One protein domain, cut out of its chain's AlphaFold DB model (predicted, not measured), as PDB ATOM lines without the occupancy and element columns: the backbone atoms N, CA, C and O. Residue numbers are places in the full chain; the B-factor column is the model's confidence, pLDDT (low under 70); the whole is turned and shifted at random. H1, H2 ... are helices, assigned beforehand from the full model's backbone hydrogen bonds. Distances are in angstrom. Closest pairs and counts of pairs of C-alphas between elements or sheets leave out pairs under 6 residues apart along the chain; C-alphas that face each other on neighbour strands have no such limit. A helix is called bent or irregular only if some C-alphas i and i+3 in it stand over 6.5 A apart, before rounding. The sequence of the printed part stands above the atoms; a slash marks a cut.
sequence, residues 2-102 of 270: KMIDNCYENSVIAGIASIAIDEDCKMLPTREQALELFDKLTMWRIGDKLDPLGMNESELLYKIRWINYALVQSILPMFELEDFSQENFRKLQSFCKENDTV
ATOM      1  N   LYS A   2       6.713  46.891 160.558       48.16
ATOM      2  CA  LYS A   2       6.320  46.518 159.170       48.16
ATOM      3  C   LYS A   2       5.780  45.085 158.950       48.16
ATOM      4  O   LYS A   2       5.120  44.858 157.947       48.16
ATOM      5  N   MET A   3       6.041  44.121 159.843       52.34
ATOM      6  CA  MET A   3       5.567  42.727 159.677       52.34
ATOM      7  C   MET A   3       4.064  42.543 159.927       52.34
ATOM      8  O   MET A   3       3.462  41.593 159.439       52.34
ATOM      9  N   ILE A   4       3.461  43.434 160.712       53.38
ATOM     10  CA  ILE A   4       2.128  43.237 161.288       53.38
ATOM     11  C   ILE A   4       1.019  43.711 160.336       53.38
ATOM     12  O   ILE A   4      -0.089  43.173 160.368       53.38
ATOM     13  N   ASP A   5       1.330  44.658 159.451       50.12
ATOM     14  CA  ASP A   5       0.383  45.224 158.483       50.12
ATOM     15  C   ASP A   5       0.241  44.376 157.209       50.12
ATOM     16  O   ASP A   5      -0.707  44.564 156.453       50.12
ATOM     17  N   ASN A   6       1.145  43.409 156.991       59.28
ATOM     18  CA  ASN A   6       1.175  42.567 155.789       59.28
ATOM     19  C   ASN A   6       1.278  41.061 156.098       59.28
ATOM     20  O   ASN A   6       1.815  40.275 155.318       59.28
ATOM     21  N   CYS A   7       0.762  40.640 157.258       59.06
ATOM     22  CA  CYS A   7       0.916  39.287 157.809       59.06
ATOM     23  C   CYS A   7       0.265  38.163 156.982       59.06
ATOM     24  O   CYS A   7       0.391  36.994 157.335       59.06
ATOM     25  N   TYR A   8      -0.428  38.495 155.891       61.94
ATOM     26  CA  TYR A   8      -1.039  37.533 154.979       61.94
ATOM     27  C   TYR A   8      -0.249  37.314 153.688       61.94
ATOM     28  O   TYR A   8      -0.650  36.457 152.896       61.94
ATOM     29  N   GLU A   9       0.838  38.045 153.446       73.62
ATOM     30  CA  GLU A   9       1.741  37.732 152.342       73.62
ATOM     31  C   GLU A   9       2.515  36.444 152.634       73.62
ATOM     32  O   GLU A   9       3.069  36.267 153.719       73.62
ATOM     33  N   ASN A  10       2.582  35.538 151.654       69.31
ATOM     34  CA  ASN A  10       3.245  34.241 151.826       69.31
ATOM     35  C   ASN A  10       4.720  34.392 152.225       69.31
ATOM     36  O   ASN A  10       5.199  33.636 153.063       69.31
ATOM     37  N   SER A  11       5.421  35.385 151.671       70.38
ATOM     38  CA  SER A  11       6.805  35.723 152.026       70.38
ATOM     39  C   SER A  11       6.942  36.154 153.488       70.38
ATOM     40  O   SER A  11       7.902  35.768 154.151       70.38
ATOM     41  N   VAL A  12       5.970  36.906 154.009       74.31
ATOM     42  CA  VAL A  12       5.951  37.365 155.401       74.31
ATOM     43  C   VAL A  12       5.653  36.202 156.346       74.31
ATOM     44  O   VAL A  12       6.385  36.019 157.315       74.31
ATOM     45  N   ILE A  13       4.645  35.370 156.054       72.12
ATOM     46  CA  ILE A  13       4.319  34.197 156.889       72.12
ATOM     47  C   ILE A  13       5.477  33.188 156.885       72.12
ATOM     48  O   ILE A  13       5.843  32.670 157.941       72.12
ATOM     49  N   ALA A  14       6.079  32.938 155.719       72.38
ATOM     50  CA  ALA A  14       7.259  32.087 155.607       72.38
ATOM     51  C   ALA A  14       8.434  32.664 156.402       72.38
ATOM     52  O   ALA A  14       9.055  31.933 157.165       72.38
ATOM     53  N   GLY A  15       8.675  33.977 156.318       74.50
ATOM     54  CA  GLY A  15       9.679  34.660 157.135       74.50
ATOM     55  C   GLY A  15       9.448  34.463 158.634       74.50
ATOM     56  O   GLY A  15      10.371  34.071 159.342       74.50
ATOM     57  N   ILE A  16       8.210  34.639 159.113       77.00
ATOM     58  CA  ILE A  16       7.854  34.398 160.523       77.00
ATOM     59  C   ILE A  16       8.173  32.954 160.920       77.00
ATOM     60  O   ILE A  16       8.763  32.738 161.976       77.00
ATOM     61  N   ALA A  17       7.808  31.971 160.094       76.00
ATOM     62  CA  ALA A  17       8.077  30.560 160.364       76.00
ATOM     63  C   ALA A  17       9.581  30.226 160.358       76.00
ATOM     64  O   ALA A  17      10.040  29.445 161.189       76.00
ATOM     65  N   SER A  18      10.348  30.816 159.439       72.19
ATOM     66  CA  SER A  18      11.775  30.540 159.253       72.19
ATOM     67  C   SER A  18      12.661  31.132 160.350       72.19
ATOM     68  O   SER A  18      13.641  30.496 160.726       72.19
ATOM     69  N   ILE A  19      12.308  32.293 160.916       69.19
ATOM     70  CA  ILE A  19      13.104  32.965 161.966       69.19
ATOM     71  C   ILE A  19      13.260  32.104 163.233       69.19
ATOM     72  O   ILE A  19      14.246  32.226 163.952       69.19
ATOM     73  N   ALA A  20      12.315  31.208 163.517       60.75
ATOM     74  CA  ALA A  20      12.405  30.311 164.668       60.75
ATOM     75  C   ALA A  20      13.317  29.089 164.449       60.75
ATOM     76  O   ALA A  20      13.700  28.432 165.422       60.75
ATOM     77  N   ILE A  21      13.633  28.762 163.191       60.16
ATOM     78  CA  ILE A  21      14.385  27.557 162.809       60.16
ATOM     79  C   ILE A  21      15.892  27.844 162.744       60.16
ATOM     80  O   ILE A  21      16.684  26.961 163.056       60.16
ATOM     81  N   ASP A  22      16.285  29.066 162.383       61.25
ATOM     82  CA  ASP A  22      17.688  29.485 162.297       61.25
ATOM     83  C   ASP A  22      18.271  29.745 163.699       61.25
ATOM     84  O   ASP A  22      17.882  30.703 164.366       61.25
ATOM     85  N   GLU A  23      19.179  28.878 164.168       56.81
ATOM     86  CA  GLU A  23      19.797  28.986 165.499       56.81
ATOM     87  C   GLU A  23      20.673  30.233 165.666       56.81
ATOM     88  O   GLU A  23      20.761  30.749 166.782       56.81
ATOM     89  N   ASP A  24      21.225  30.760 164.571       51.84
ATOM     90  CA  ASP A  24      22.112  31.924 164.573       51.84
ATOM     91  C   ASP A  24      21.333  33.254 164.508       51.84
ATOM     92  O   ASP A  24      21.869  34.312 164.846       51.84
ATOM     93  N   CYS A  25      20.051  33.216 164.116       54.06
ATOM     94  CA  CYS A  25      19.194  34.393 163.915       54.06
ATOM     95  C   CYS A  25      17.817  34.300 164.608       54.06
ATOM     96  O   CYS A  25      16.845  34.882 164.117       54.06
ATOM     97  N   LYS A  26      17.706  33.625 165.765       61.75
ATOM     98  CA  LYS A  26      16.442  33.534 166.535       61.75
ATOM     99  C   LYS A  26      15.968  34.898 167.052       61.75
ATOM    100  O   LYS A  26      16.197  35.265 168.201       61.75
ATOM    101  N   MET A  27      15.231  35.635 166.227       69.56
ATOM    102  CA  MET A  27      14.450  36.809 166.627       69.56
ATOM    103  C   MET A  27      12.982  36.414 166.809       69.56
ATOM    104  O   MET A  27      12.119  36.766 166.004       69.56
ATOM    105  N   LEU A  28      12.696  35.635 167.854       79.50
ATOM    106  CA  LEU A  28      11.322  35.256 168.184       79.50
ATOM    107  C   LEU A  28      10.482  36.499 168.547       79.50
ATOM    108  O   LEU A  28      11.018  37.443 169.138       79.50
ATOM    109  N   PRO A  29       9.178  36.522 168.209       85.69
ATOM    110  CA  PRO A  29       8.298  37.613 168.613       85.69
ATOM    111  C   PRO A  29       8.185  37.679 170.140       85.69
ATOM    112  O   PRO A  29       8.275  36.663 170.824       85.69
ATOM    113  N   THR A  30       7.936  38.864 170.695       89.25
ATOM    114  CA  THR A  30       7.542  38.975 172.112       89.25
ATOM    115  C   THR A  30       6.180  38.307 172.346       89.25
ATOM    116  O   THR A  30       5.422  38.112 171.395       89.25
ATOM    117  N   ARG A  31       5.816  37.996 173.602       93.19
ATOM    118  CA  ARG A  31       4.480  37.458 173.945       93.19
ATOM    119  C   ARG A  31       3.349  38.310 173.353       93.19
ATOM    120  O   ARG A  31       2.453  37.779 172.707       93.19
ATOM    121  N   GLU A  32       3.431  39.632 173.503       91.56
ATOM    122  CA  GLU A  32       2.451  40.580 172.948       91.56
ATOM    123  C   GLU A  32       2.362  40.491 171.416       91.56
ATOM    124  O   GLU A  32       1.271  40.400 170.857       91.56
ATOM    125  N   GLN A  33       3.510  40.448 170.731       89.69
ATOM    126  CA  GLN A  33       3.560  40.304 169.273       89.69
ATOM    127  C   GLN A  33       3.020  38.947 168.814       89.69
ATOM    128  O   GLN A  33       2.353  38.865 167.786       89.69
ATOM    129  N   ALA A  34       3.303  37.879 169.560       92.69
ATOM    130  CA  ALA A  34       2.804  36.544 169.273       92.69
ATOM    131  C   ALA A  34       1.277  36.488 169.401       92.69
ATOM    132  O   ALA A  34       0.625  35.933 168.521       92.69
ATOM    133  N   LEU A  35       0.698  37.106 170.434       94.75
ATOM    134  CA  LEU A  35      -0.753  37.206 170.601       94.75
ATOM    135  C   LEU A  35      -1.403  38.007 169.464       94.75
ATOM    136  O   LEU A  35      -2.380  37.546 168.875       94.75
ATOM    137  N   GLU A  36      -0.821  39.146 169.077       92.94
ATOM    138  CA  GLU A  36      -1.337  39.934 167.952       92.94
ATOM    139  C   GLU A  36      -1.272  39.153 166.627       92.94
ATOM    140  O   GLU A  36      -2.233  39.123 165.854       92.94
ATOM    141  N   LEU A  37      -0.149  38.478 166.361       91.38
ATOM    142  CA  LEU A  37       0.005  37.631 165.179       91.38
ATOM    143  C   LEU A  37      -0.959  36.443 165.208       91.38
ATOM    144  O   LEU A  37      -1.538  36.112 164.176       91.38
ATOM    145  N   PHE A  38      -1.157  35.817 166.368       95.12
ATOM    146  CA  PHE A  38      -2.112  34.729 166.543       95.12
ATOM    147  C   PHE A  38      -3.526  35.178 166.179       95.12
ATOM    148  O   PHE A  38      -4.182  34.525 165.366       95.12
ATOM    149  N   ASP A  39      -3.978  36.312 166.710       94.12
ATOM    150  CA  ASP A  39      -5.305  36.846 166.412       94.12
ATOM    151  C   ASP A  39      -5.463  37.133 164.916       94.12
ATOM    152  O   ASP A  39      -6.411  36.660 164.287       94.12
ATOM    153  N   LYS A  40      -4.484  37.796 164.290       90.00
ATOM    154  CA  LYS A  40      -4.540  38.060 162.845       90.00
ATOM    155  C   LYS A  40      -4.554  36.773 162.022       90.00
ATOM    156  O   LYS A  40      -5.392  36.619 161.131       90.00
ATOM    157  N   LEU A  41      -3.658  35.826 162.287       90.69
ATOM    158  CA  LEU A  41      -3.574  34.594 161.498       90.69
ATOM    159  C   LEU A  41      -4.816  33.713 161.675       90.69
ATOM    160  O   LEU A  41      -5.310  33.153 160.696       90.69
ATOM    161  N   THR A  42      -5.368  33.638 162.889       92.31
ATOM    162  CA  THR A  42      -6.583  32.859 163.167       92.31
ATOM    163  C   THR A  42      -7.859  33.490 162.623       92.31
ATOM    164  O   THR A  42      -8.865  32.788 162.534       92.31
ATOM    165  N   MET A  43      -7.837  34.754 162.187       90.12
ATOM    166  CA  MET A  43      -8.937  35.407 161.463       90.12
ATOM    167  C   MET A  43      -8.916  35.168 159.947       90.12
ATOM    168  O   MET A  43      -9.905  35.450 159.276       90.12
ATOM    169  N   TRP A  44      -7.827  34.638 159.382       88.00
ATOM    170  CA  TRP A  44      -7.740  34.429 157.935       88.00
ATOM    171  C   TRP A  44      -8.718  33.355 157.443       88.00
ATOM    172  O   TRP A  44      -8.824  32.278 158.039       88.00
ATOM    173  N   ARG A  45      -9.411  33.632 156.334       84.12
ATOM    174  CA  ARG A  45     -10.371  32.722 155.694       84.12
ATOM    175  C   ARG A  45     -10.104  32.583 154.204       84.12
ATOM    176  O   ARG A  45      -9.705  33.551 153.553       84.12
ATOM    177  N   ILE A  46     -10.367  31.394 153.668       79.06
ATOM    178  CA  ILE A  46     -10.502  31.171 152.230       79.06
ATOM    179  C   ILE A  46     -11.677  32.031 151.747       79.06
ATOM    180  O   ILE A  46     -12.795  31.890 152.232       79.06
ATOM    181  N   GLY A  47     -11.412  32.960 150.829       69.56
ATOM    182  CA  GLY A  47     -12.466  33.757 150.199       69.56
ATOM    183  C   GLY A  47     -13.245  32.952 149.155       69.56
ATOM    184  O   GLY A  47     -12.717  32.003 148.581       69.56
ATOM    185  N   ASP A  48     -14.467  33.386 148.841       55.59
ATOM    186  CA  ASP A  48     -15.427  32.657 147.989       55.59
ATOM    187  C   ASP A  48     -14.981  32.421 146.527       55.59
ATOM    188  O   ASP A  48     -15.622  31.675 145.788       55.59
ATOM    189  N   LYS A  49     -13.890  33.049 146.068       52.69
ATOM    190  CA  LYS A  49     -13.402  32.945 144.683       52.69
ATOM    191  C   LYS A  49     -12.289  31.905 144.550       52.69
ATOM    192  O   LYS A  49     -11.113  32.242 144.400       52.69
ATOM    193  N   LEU A  50     -12.670  30.633 144.557       56.44
ATOM    194  CA  LEU A  50     -11.824  29.574 144.009       56.44
ATOM    195  C   LEU A  50     -11.871  29.655 142.475       56.44
ATOM    196  O   LEU A  50     -12.950  29.674 141.886       56.44
ATOM    197  N   ASP A  51     -10.707  29.750 141.830       56.12
ATOM    198  CA  ASP A  51     -10.595  29.643 140.374       56.12
ATOM    199  C   ASP A  51     -11.093  28.250 139.936       56.12
ATOM    200  O   ASP A  51     -10.615  27.250 140.485       56.12
ATOM    201  N   PRO A  52     -12.028  28.148 138.969       54.28
ATOM    202  CA  PRO A  52     -12.523  26.870 138.452       54.28
ATOM    203  C   PRO A  52     -11.434  25.936 137.893       54.28
ATOM    204  O   PRO A  52     -11.699  24.748 137.724       54.28
ATOM    205  N   LEU A  53     -10.218  26.429 137.627       57.16
ATOM    206  CA  LEU A  53      -9.077  25.615 137.190       57.16
ATOM    207  C   LEU A  53      -8.243  25.008 138.337       57.16
ATOM    208  O   LEU A  53      -7.248  24.337 138.071       57.16
ATOM    209  N   GLY A  54      -8.603  25.231 139.606       56.19
ATOM    210  CA  GLY A  54      -7.926  24.622 140.762       56.19
ATOM    211  C   GLY A  54      -6.527  25.179 141.073       56.19
ATOM    212  O   GLY A  54      -5.931  24.796 142.080       56.19
ATOM    213  N   MET A  55      -6.011  26.127 140.277       52.62
ATOM    214  CA  MET A  55      -4.711  26.768 140.525       52.62
ATOM    215  C   MET A  55      -4.680  27.504 141.876       52.62
ATOM    216  O   MET A  55      -3.673  27.452 142.581       52.62
ATOM    217  N   ASN A  56      -5.818  28.062 142.308       64.88
ATOM    218  CA  ASN A  56      -5.949  28.711 143.616       64.88
ATOM    219  C   ASN A  56      -5.915  27.718 144.795       64.88
ATOM    220  O   ASN A  56      -5.513  28.100 145.890       64.88
ATOM    221  N   GLU A  57      -6.302  26.446 144.623       68.56
ATOM    222  CA  GLU A  57      -6.346  25.485 145.741       68.56
ATOM    223  C   GLU A  57      -4.935  25.184 146.267       68.56
ATOM    224  O   GLU A  57      -4.703  25.181 147.476       68.56
ATOM    225  N   SER A  58      -3.965  24.997 145.367       72.62
ATOM    226  CA  SER A  58      -2.566  24.761 145.743       72.62
ATOM    227  C   SER A  58      -1.991  25.934 146.544       72.62
ATOM    228  O   SER A  58      -1.404  25.723 147.609       72.62
ATOM    229  N   GLU A  59      -2.221  27.171 146.095       74.69
ATOM    230  CA  GLU A  59      -1.762  28.379 146.791       74.69
ATOM    231  C   GLU A  59      -2.425  28.553 148.164       74.69
ATOM    232  O   GLU A  59      -1.757  28.906 149.140       74.69
ATOM    233  N   LEU A  60      -3.720  28.247 148.281       78.81
ATOM    234  CA  LEU A  60      -4.442  28.293 149.555       78.81
ATOM    235  C   LEU A  60      -3.922  27.239 150.537       78.81
ATOM    236  O   LEU A  60      -3.646  27.547 151.699       78.81
ATOM    237  N   LEU A  61      -3.720  26.001 150.079       80.38
ATOM    238  CA  LEU A  61      -3.151  24.928 150.897       80.38
ATOM    239  C   LEU A  61      -1.701  25.226 151.298       80.38
ATOM    240  O   LEU A  61      -1.274  24.851 152.397       80.38
ATOM    241  N   TYR A  62      -0.948  25.900 150.427       81.62
ATOM    242  CA  TYR A  62       0.398  26.387 150.702       81.62
ATOM    243  C   TYR A  62       0.385  27.472 151.784       81.62
ATOM    244  O   TYR A  62       1.144  27.390 152.749       81.62
ATOM    245  N   LYS A  63      -0.542  28.427 151.706       85.75
ATOM    246  CA  LYS A  63      -0.709  29.467 152.724       85.75
ATOM    247  C   LYS A  63      -1.116  28.901 154.081       85.75
ATOM    248  O   LYS A  63      -0.493  29.232 155.084       85.75
ATOM    249  N   ILE A  64      -2.092  27.991 154.128       88.38
ATOM    250  CA  ILE A  64      -2.500  27.318 155.374       88.38
ATOM    251  C   ILE A  64      -1.321  26.561 155.997       88.38
ATOM    252  O   ILE A  64      -1.146  26.585 157.216       88.38
ATOM    253  N   ARG A  65      -0.493  25.903 155.174       86.69
ATOM    254  CA  ARG A  65       0.728  25.236 155.645       86.69
ATOM    255  C   ARG A  65       1.666  26.231 156.331       86.69
ATOM    256  O   ARG A  65       2.141  25.942 157.426       86.69
ATOM    257  N   TRP A  66       1.905  27.390 155.723       87.38
ATOM    258  CA  TRP A  66       2.751  28.421 156.322       87.38
ATOM    259  C   TRP A  66       2.159  29.023 157.587       87.38
ATOM    260  O   TRP A  66       2.898  29.226 158.543       87.38
ATOM    261  N   ILE A  67       0.840  29.231 157.639       91.06
ATOM    262  CA  ILE A  67       0.156  29.655 158.866       91.06
ATOM    263  C   ILE A  67       0.412  28.633 159.977       91.06
ATOM    264  O   ILE A  67       0.837  29.013 161.063       91.06
ATOM    265  N   ASN A  68       0.232  27.336 159.701       91.62
ATOM    266  CA  ASN A  68       0.534  26.288 160.676       91.62
ATOM    267  C   ASN A  68       2.001  26.330 161.134       91.62
ATOM    268  O   ASN A  68       2.266  26.235 162.328       91.62
ATOM    269  N   TYR A  69       2.957  26.496 160.215       90.06
ATOM    270  CA  TYR A  69       4.370  26.582 160.589       90.06
ATOM    271  C   TYR A  69       4.696  27.825 161.418       90.06
ATOM    272  O   TYR A  69       5.381  27.694 162.426       90.06
ATOM    273  N   ALA A  70       4.170  28.998 161.064       91.12
ATOM    274  CA  ALA A  70       4.343  30.211 161.859       91.12
ATOM    275  C   ALA A  70       3.755  30.042 163.271       91.12
ATOM    276  O   ALA A  70       4.394  30.409 164.259       91.12
ATOM    277  N   LEU A  71       2.573  29.418 163.372       94.50
ATOM    278  CA  LEU A  71       1.934  29.102 164.648       94.50
ATOM    279  C   LEU A  71       2.807  28.183 165.509       94.50
ATOM    280  O   LEU A  71       3.101  28.520 166.651       94.50
ATOM    281  N   VAL A  72       3.237  27.045 164.959       93.88
ATOM    282  CA  VAL A  72       3.979  26.002 165.686       93.88
ATOM    283  C   VAL A  72       5.401  26.429 166.046       93.88
ATOM    284  O   VAL A  72       5.864  26.112 167.138       93.88
ATOM    285  N   GLN A  73       6.110  27.099 165.137       90.25
ATOM    286  CA  GLN A  73       7.537  27.376 165.316       90.25
ATOM    287  C   GLN A  73       7.797  28.686 166.063       90.25
ATOM    288  O   GLN A  73       8.747  28.746 166.838       90.25
ATOM    289  N   SER A  74       6.954  29.709 165.877       90.38
ATOM    290  CA  SER A  74       7.309  31.081 166.278       90.38
ATOM    291  C   SER A  74       6.306  31.741 167.217       90.38
ATOM    292  O   SER A  74       6.700  32.569 168.029       90.38
ATOM    293  N   ILE A  75       5.016  31.408 167.115       93.69
ATOM    294  CA  ILE A  75       3.950  32.107 167.850       93.69
ATOM    295  C   ILE A  75       3.574  31.368 169.138       93.69
ATOM    296  O   ILE A  75       3.750  31.898 170.230       93.69
ATOM    297  N   LEU A  76       3.089  30.129 169.034       95.62
ATOM    298  CA  LEU A  76       2.625  29.346 170.185       95.62
ATOM    299  C   LEU A  76       3.730  28.999 171.199       95.62
ATOM    300  O   LEU A  76       3.414  28.857 172.381       95.62
ATOM    301  N   PRO A  77       5.017  28.882 170.821       94.06
ATOM    302  CA  PRO A  77       6.093  28.783 171.805       94.06
ATOM    303  C   PRO A  77       6.213  29.998 172.734       94.06
ATOM    304  O   PRO A  77       6.695  29.831 173.849       94.06
ATOM    305  N   MET A  78       5.753  31.178 172.302       94.06
ATOM    306  CA  MET A  78       5.835  32.432 173.064       94.06
ATOM    307  C   MET A  78       4.624  32.679 173.972       94.06
ATOM    308  O   MET A  78       4.587  33.683 174.678       94.06
ATOM    309  N   PHE A  79       3.636  31.782 173.947       95.50
ATOM    310  CA  PHE A  79       2.469  31.832 174.825       95.50
ATOM    311  C   PHE A  79       2.835  31.388 176.242       95.50
ATOM    312  O   PHE A  79       3.534  30.386 176.441       95.50
ATOM    313  N   GLU A  80       2.282  32.086 177.227       95.25
ATOM    314  CA  GLU A  80       2.258  31.650 178.622       95.25
ATOM    315  C   GLU A  80       1.027  30.778 178.906       95.25
ATOM    316  O   GLU A  80       0.161  30.573 178.050       95.25
ATOM    317  N   LEU A  81       0.948  30.212 180.114       94.00
ATOM    318  CA  LEU A  81      -0.092  29.238 180.451       94.00
ATOM    319  C   LEU A  81      -1.507  29.832 180.338       94.00
ATOM    320  O   LEU A  81      -2.413  29.142 179.868       94.00
ATOM    321  N   GLU A  82      -1.690  31.101 180.716       95.19
ATOM    322  CA  GLU A  82      -2.990  31.782 180.614       95.19
ATOM    323  C   GLU A  82      -3.448  31.990 179.161       95.19
ATOM    324  O   GLU A  82      -4.651  32.047 178.897       95.19
ATOM    325  N   ASP A  83      -2.509  32.056 178.211       96.94
ATOM    326  CA  ASP A  83      -2.807  32.276 176.793       96.94
ATOM    327  C   ASP A  83      -3.397  31.011 176.139       96.94
ATOM    328  O   ASP A  83      -4.134  31.099 175.149       96.94
ATOM    329  N   PHE A  84      -3.158  29.827 176.723       96.75
ATOM    330  CA  PHE A  84      -3.805  28.558 176.354       96.75
ATOM    331  C   PHE A  84      -5.219  28.459 176.944       96.75
ATOM    332  O   PHE A  84      -5.563  27.542 177.700       96.75
ATOM    333  N   SER A  85      -6.046  29.443 176.591       97.00
ATOM    334  CA  SER A  85      -7.415  29.618 177.061       97.00
ATOM    335  C   SER A  85      -8.448  28.965 176.137       97.00
ATOM    336  O   SER A  85      -8.210  28.696 174.958       97.00
ATOM    337  N   GLN A  86      -9.664  28.769 176.655       97.06
ATOM    338  CA  GLN A  86     -10.799  28.284 175.861       97.06
ATOM    339  C   GLN A  86     -11.154  29.219 174.695       97.06
ATOM    340  O   GLN A  86     -11.657  28.751 173.672       97.06
ATOM    341  N   GLU A  87     -10.908  30.521 174.840       97.19
ATOM    342  CA  GLU A  87     -11.139  31.511 173.789       97.19
ATOM    343  C   GLU A  87     -10.163  31.312 172.626       97.19
ATOM    344  O   GLU A  87     -10.592  31.111 171.490       97.19
ATOM    345  N   ASN A  88      -8.859  31.272 172.912       97.31
ATOM    346  CA  ASN A  88      -7.837  31.084 171.883       97.31
ATOM    347  C   ASN A  88      -7.940  29.700 171.229       97.31
ATOM    348  O   ASN A  88      -7.767  29.569 170.016       97.31
ATOM    349  N   PHE A  89      -8.339  28.678 171.990       97.00
ATOM    350  CA  PHE A  89      -8.638  27.364 171.429       97.00
ATOM    351  C   PHE A  89      -9.776  27.430 170.399       97.00
ATOM    352  O   PHE A  89      -9.661  26.890 169.296       97.00
ATOM    353  N   ARG A  90     -10.864  28.147 170.718       95.94
ATOM    354  CA  ARG A  90     -12.004  28.331 169.803       95.94
ATOM    355  C   ARG A  90     -11.620  29.096 168.540       95.94
ATOM    356  O   ARG A  90     -12.148  28.756 167.484       95.94
ATOM    357  N   LYS A  91     -10.700  30.067 168.613       96.06
ATOM    358  CA  LYS A  91     -10.186  30.783 167.429       96.06
ATOM    359  C   LYS A  91      -9.547  29.813 166.426       96.06
ATOM    360  O   LYS A  91      -9.907  29.832 165.250       96.06
ATOM    361  N   LEU A  92      -8.693  28.889 166.883       94.62
ATOM    362  CA  LEU A  92      -8.127  27.852 166.005       94.62
ATOM    363  C   LEU A  92      -9.174  26.849 165.512       94.62
ATOM    364  O   LEU A  92      -9.135  26.453 164.351       94.62
ATOM    365  N   GLN A  93     -10.135  26.449 166.349       92.56
ATOM    366  CA  GLN A  93     -11.212  25.557 165.900       92.56
ATOM    367  C   GLN A  93     -12.085  26.200 164.812       92.56
ATOM    368  O   GLN A  93     -12.428  25.540 163.832       92.56
ATOM    369  N   SER A  94     -12.422  27.483 164.970       92.69
ATOM    370  CA  SER A  94     -13.135  28.283 163.969       92.69
ATOM    371  C   SER A  94     -12.322  28.378 162.679       92.69
ATOM    372  O   SER A  94     -12.860  28.092 161.613       92.69
ATOM    373  N   PHE A  95     -11.012  28.628 162.771       92.06
ATOM    374  CA  PHE A  95     -10.122  28.586 161.611       92.06
ATOM    375  C   PHE A  95     -10.177  27.233 160.884       92.06
ATOM    376  O   PHE A  95     -10.314  27.209 159.663       92.06
ATOM    377  N   CYS A  96     -10.086  26.107 161.603       89.12
ATOM    378  CA  CYS A  96     -10.152  24.775 160.993       89.12
ATOM    379  C   CYS A  96     -11.493  24.527 160.295       89.12
ATOM    380  O   CYS A  96     -11.519  24.004 159.185       89.12
ATOM    381  N   LYS A  97     -12.597  24.902 160.952       88.31
ATOM    382  CA  LYS A  97     -13.956  24.687 160.449       88.31
ATOM    383  C   LYS A  97     -14.240  25.526 159.207       88.31
ATOM    384  O   LYS A  97     -14.802  25.019 158.247       88.31
ATOM    385  N   GLU A  98     -13.879  26.802 159.236       87.25
ATOM    386  CA  GLU A  98     -14.221  27.747 158.171       87.25
ATOM    387  C   GLU A  98     -13.301  27.616 156.950       87.25
ATOM    388  O   GLU A  98     -13.704  27.972 155.850       87.25
ATOM    389  N   ASN A  99     -12.100  27.052 157.118       84.88
ATOM    390  CA  ASN A  99     -11.192  26.733 156.012       84.88
ATOM    391  C   ASN A  99     -11.232  25.251 155.586       84.88
ATOM    392  O   ASN A  99     -10.360  24.837 154.825       84.88
ATOM    393  N   ASP A 100     -12.166  24.455 156.127       83.06
ATOM    394  CA  ASP A 100     -12.273  22.993 155.953       83.06
ATOM    395  C   ASP A 100     -10.907  22.279 155.935       83.06
ATOM    396  O   ASP A 100     -10.508  21.606 154.983       83.06
ATOM    397  N   THR A 101     -10.116  22.507 156.989       85.81
ATOM    398  CA  THR A 101      -8.714  22.084 157.016       85.81
ATOM    399  C   THR A 101      -8.318  21.412 158.319       85.81
ATOM    400  O   THR A 101      -8.578  21.897 159.418       85.81
ATOM    401  N   VAL A 102      -7.599  20.297 158.185       86.56
ATOM    402  CA  VAL A 102      -6.981  19.563 159.301       86.56
ATOM    403  C   VAL A 102      -5.506  19.927 159.503       86.56
ATOM    404  O   VAL A 102      -4.856  19.424 160.414       86.56
TER     405      VAL A 102
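What this domain is: This is residues 2 to 102 of the 270 residues of an uncharacterized protein of bacterium M00.F.Ca.ET.230.01.1.1 (UniProt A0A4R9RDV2). A long, kinked helix, H3, makes the length of a set of four roughly aligned helices: H1 packs on residues 63 to 74 of H3, H2 packs on its residues 67 to 78, and H4 is joined to the others through H2, whose residues 39 to 42 meet it. A long loop from H2 runs to the far end of H3, where residues 51 to 56 stick out. The printed part has 101 residues, with four named helices in the order H1, H2, H3, H4 and no named strand; the class is all helix. The whole is compact, with a radius of gyration of the C-alphas of 14.0 A, and spans 42 by 33 by 23 A.

How they stand to each other: H1, residues 10 to 19, touches H3, residues 55 to 78, with residues 63 to 74 of H3 alone. Their closest C-alphas are those of Ala 17 and Ala 70, 4.0 A apart, and they run the same way at a shallow tilt of 30 degrees. H2, residues 31 to 42, touches residues 67 to 78 of H3 alone, the closest C-alphas being those of Ala 34 and Ile 75, 4.8 A apart. H2 and H3 form a helical hairpin, opposite ways at a shallow tilt of 23 degrees. H4, residues 86 to 98, touches H2 with residues 91 to 95 alone, and H2 touches H4 with residues 39 to 42 alone. The closest C-alphas there are those of Thr 42 and Phe 95, 5.8 A apart, and the two helices run the same way at a shallow tilt of 30 degrees. H1 is apart from H2 and H4, and H3 is apart from H4. In H1, H2 and H4 every O i to N i+4 pair is within hydrogen-bond range; in H3 it is 16 of 20.

Where its parts are: H1 begins at C-alpha 10 (3.245, 34.241, 151.826) and is 14.2 A long. H2 is 16.1 A long. H3 begins at C-alpha 55 (-4.711, 26.768, 140.525) and is 34.7 A long, with a kink of 38 degrees near residue 72; it is irregular, the C-alphas of 73 and 76 being 7.2 A apart. H4 is 18.0 A long and ends at C-alpha 98 (-14.221, 27.747, 158.171).

The domain as a whole: The printed part has no cut. The C-alphas of Leu 53 and Leu 81, 44.3 A apart, are the two farthest from each other. The links H1 to H2 and H2 to H3 are long, with 11 and 12 residues; H3 to H4 is short. The mean pLDDT of the printed part is 80.0, and it is under 70 at residues 2 to 8, 10, 19 to 27 and 47 to 57.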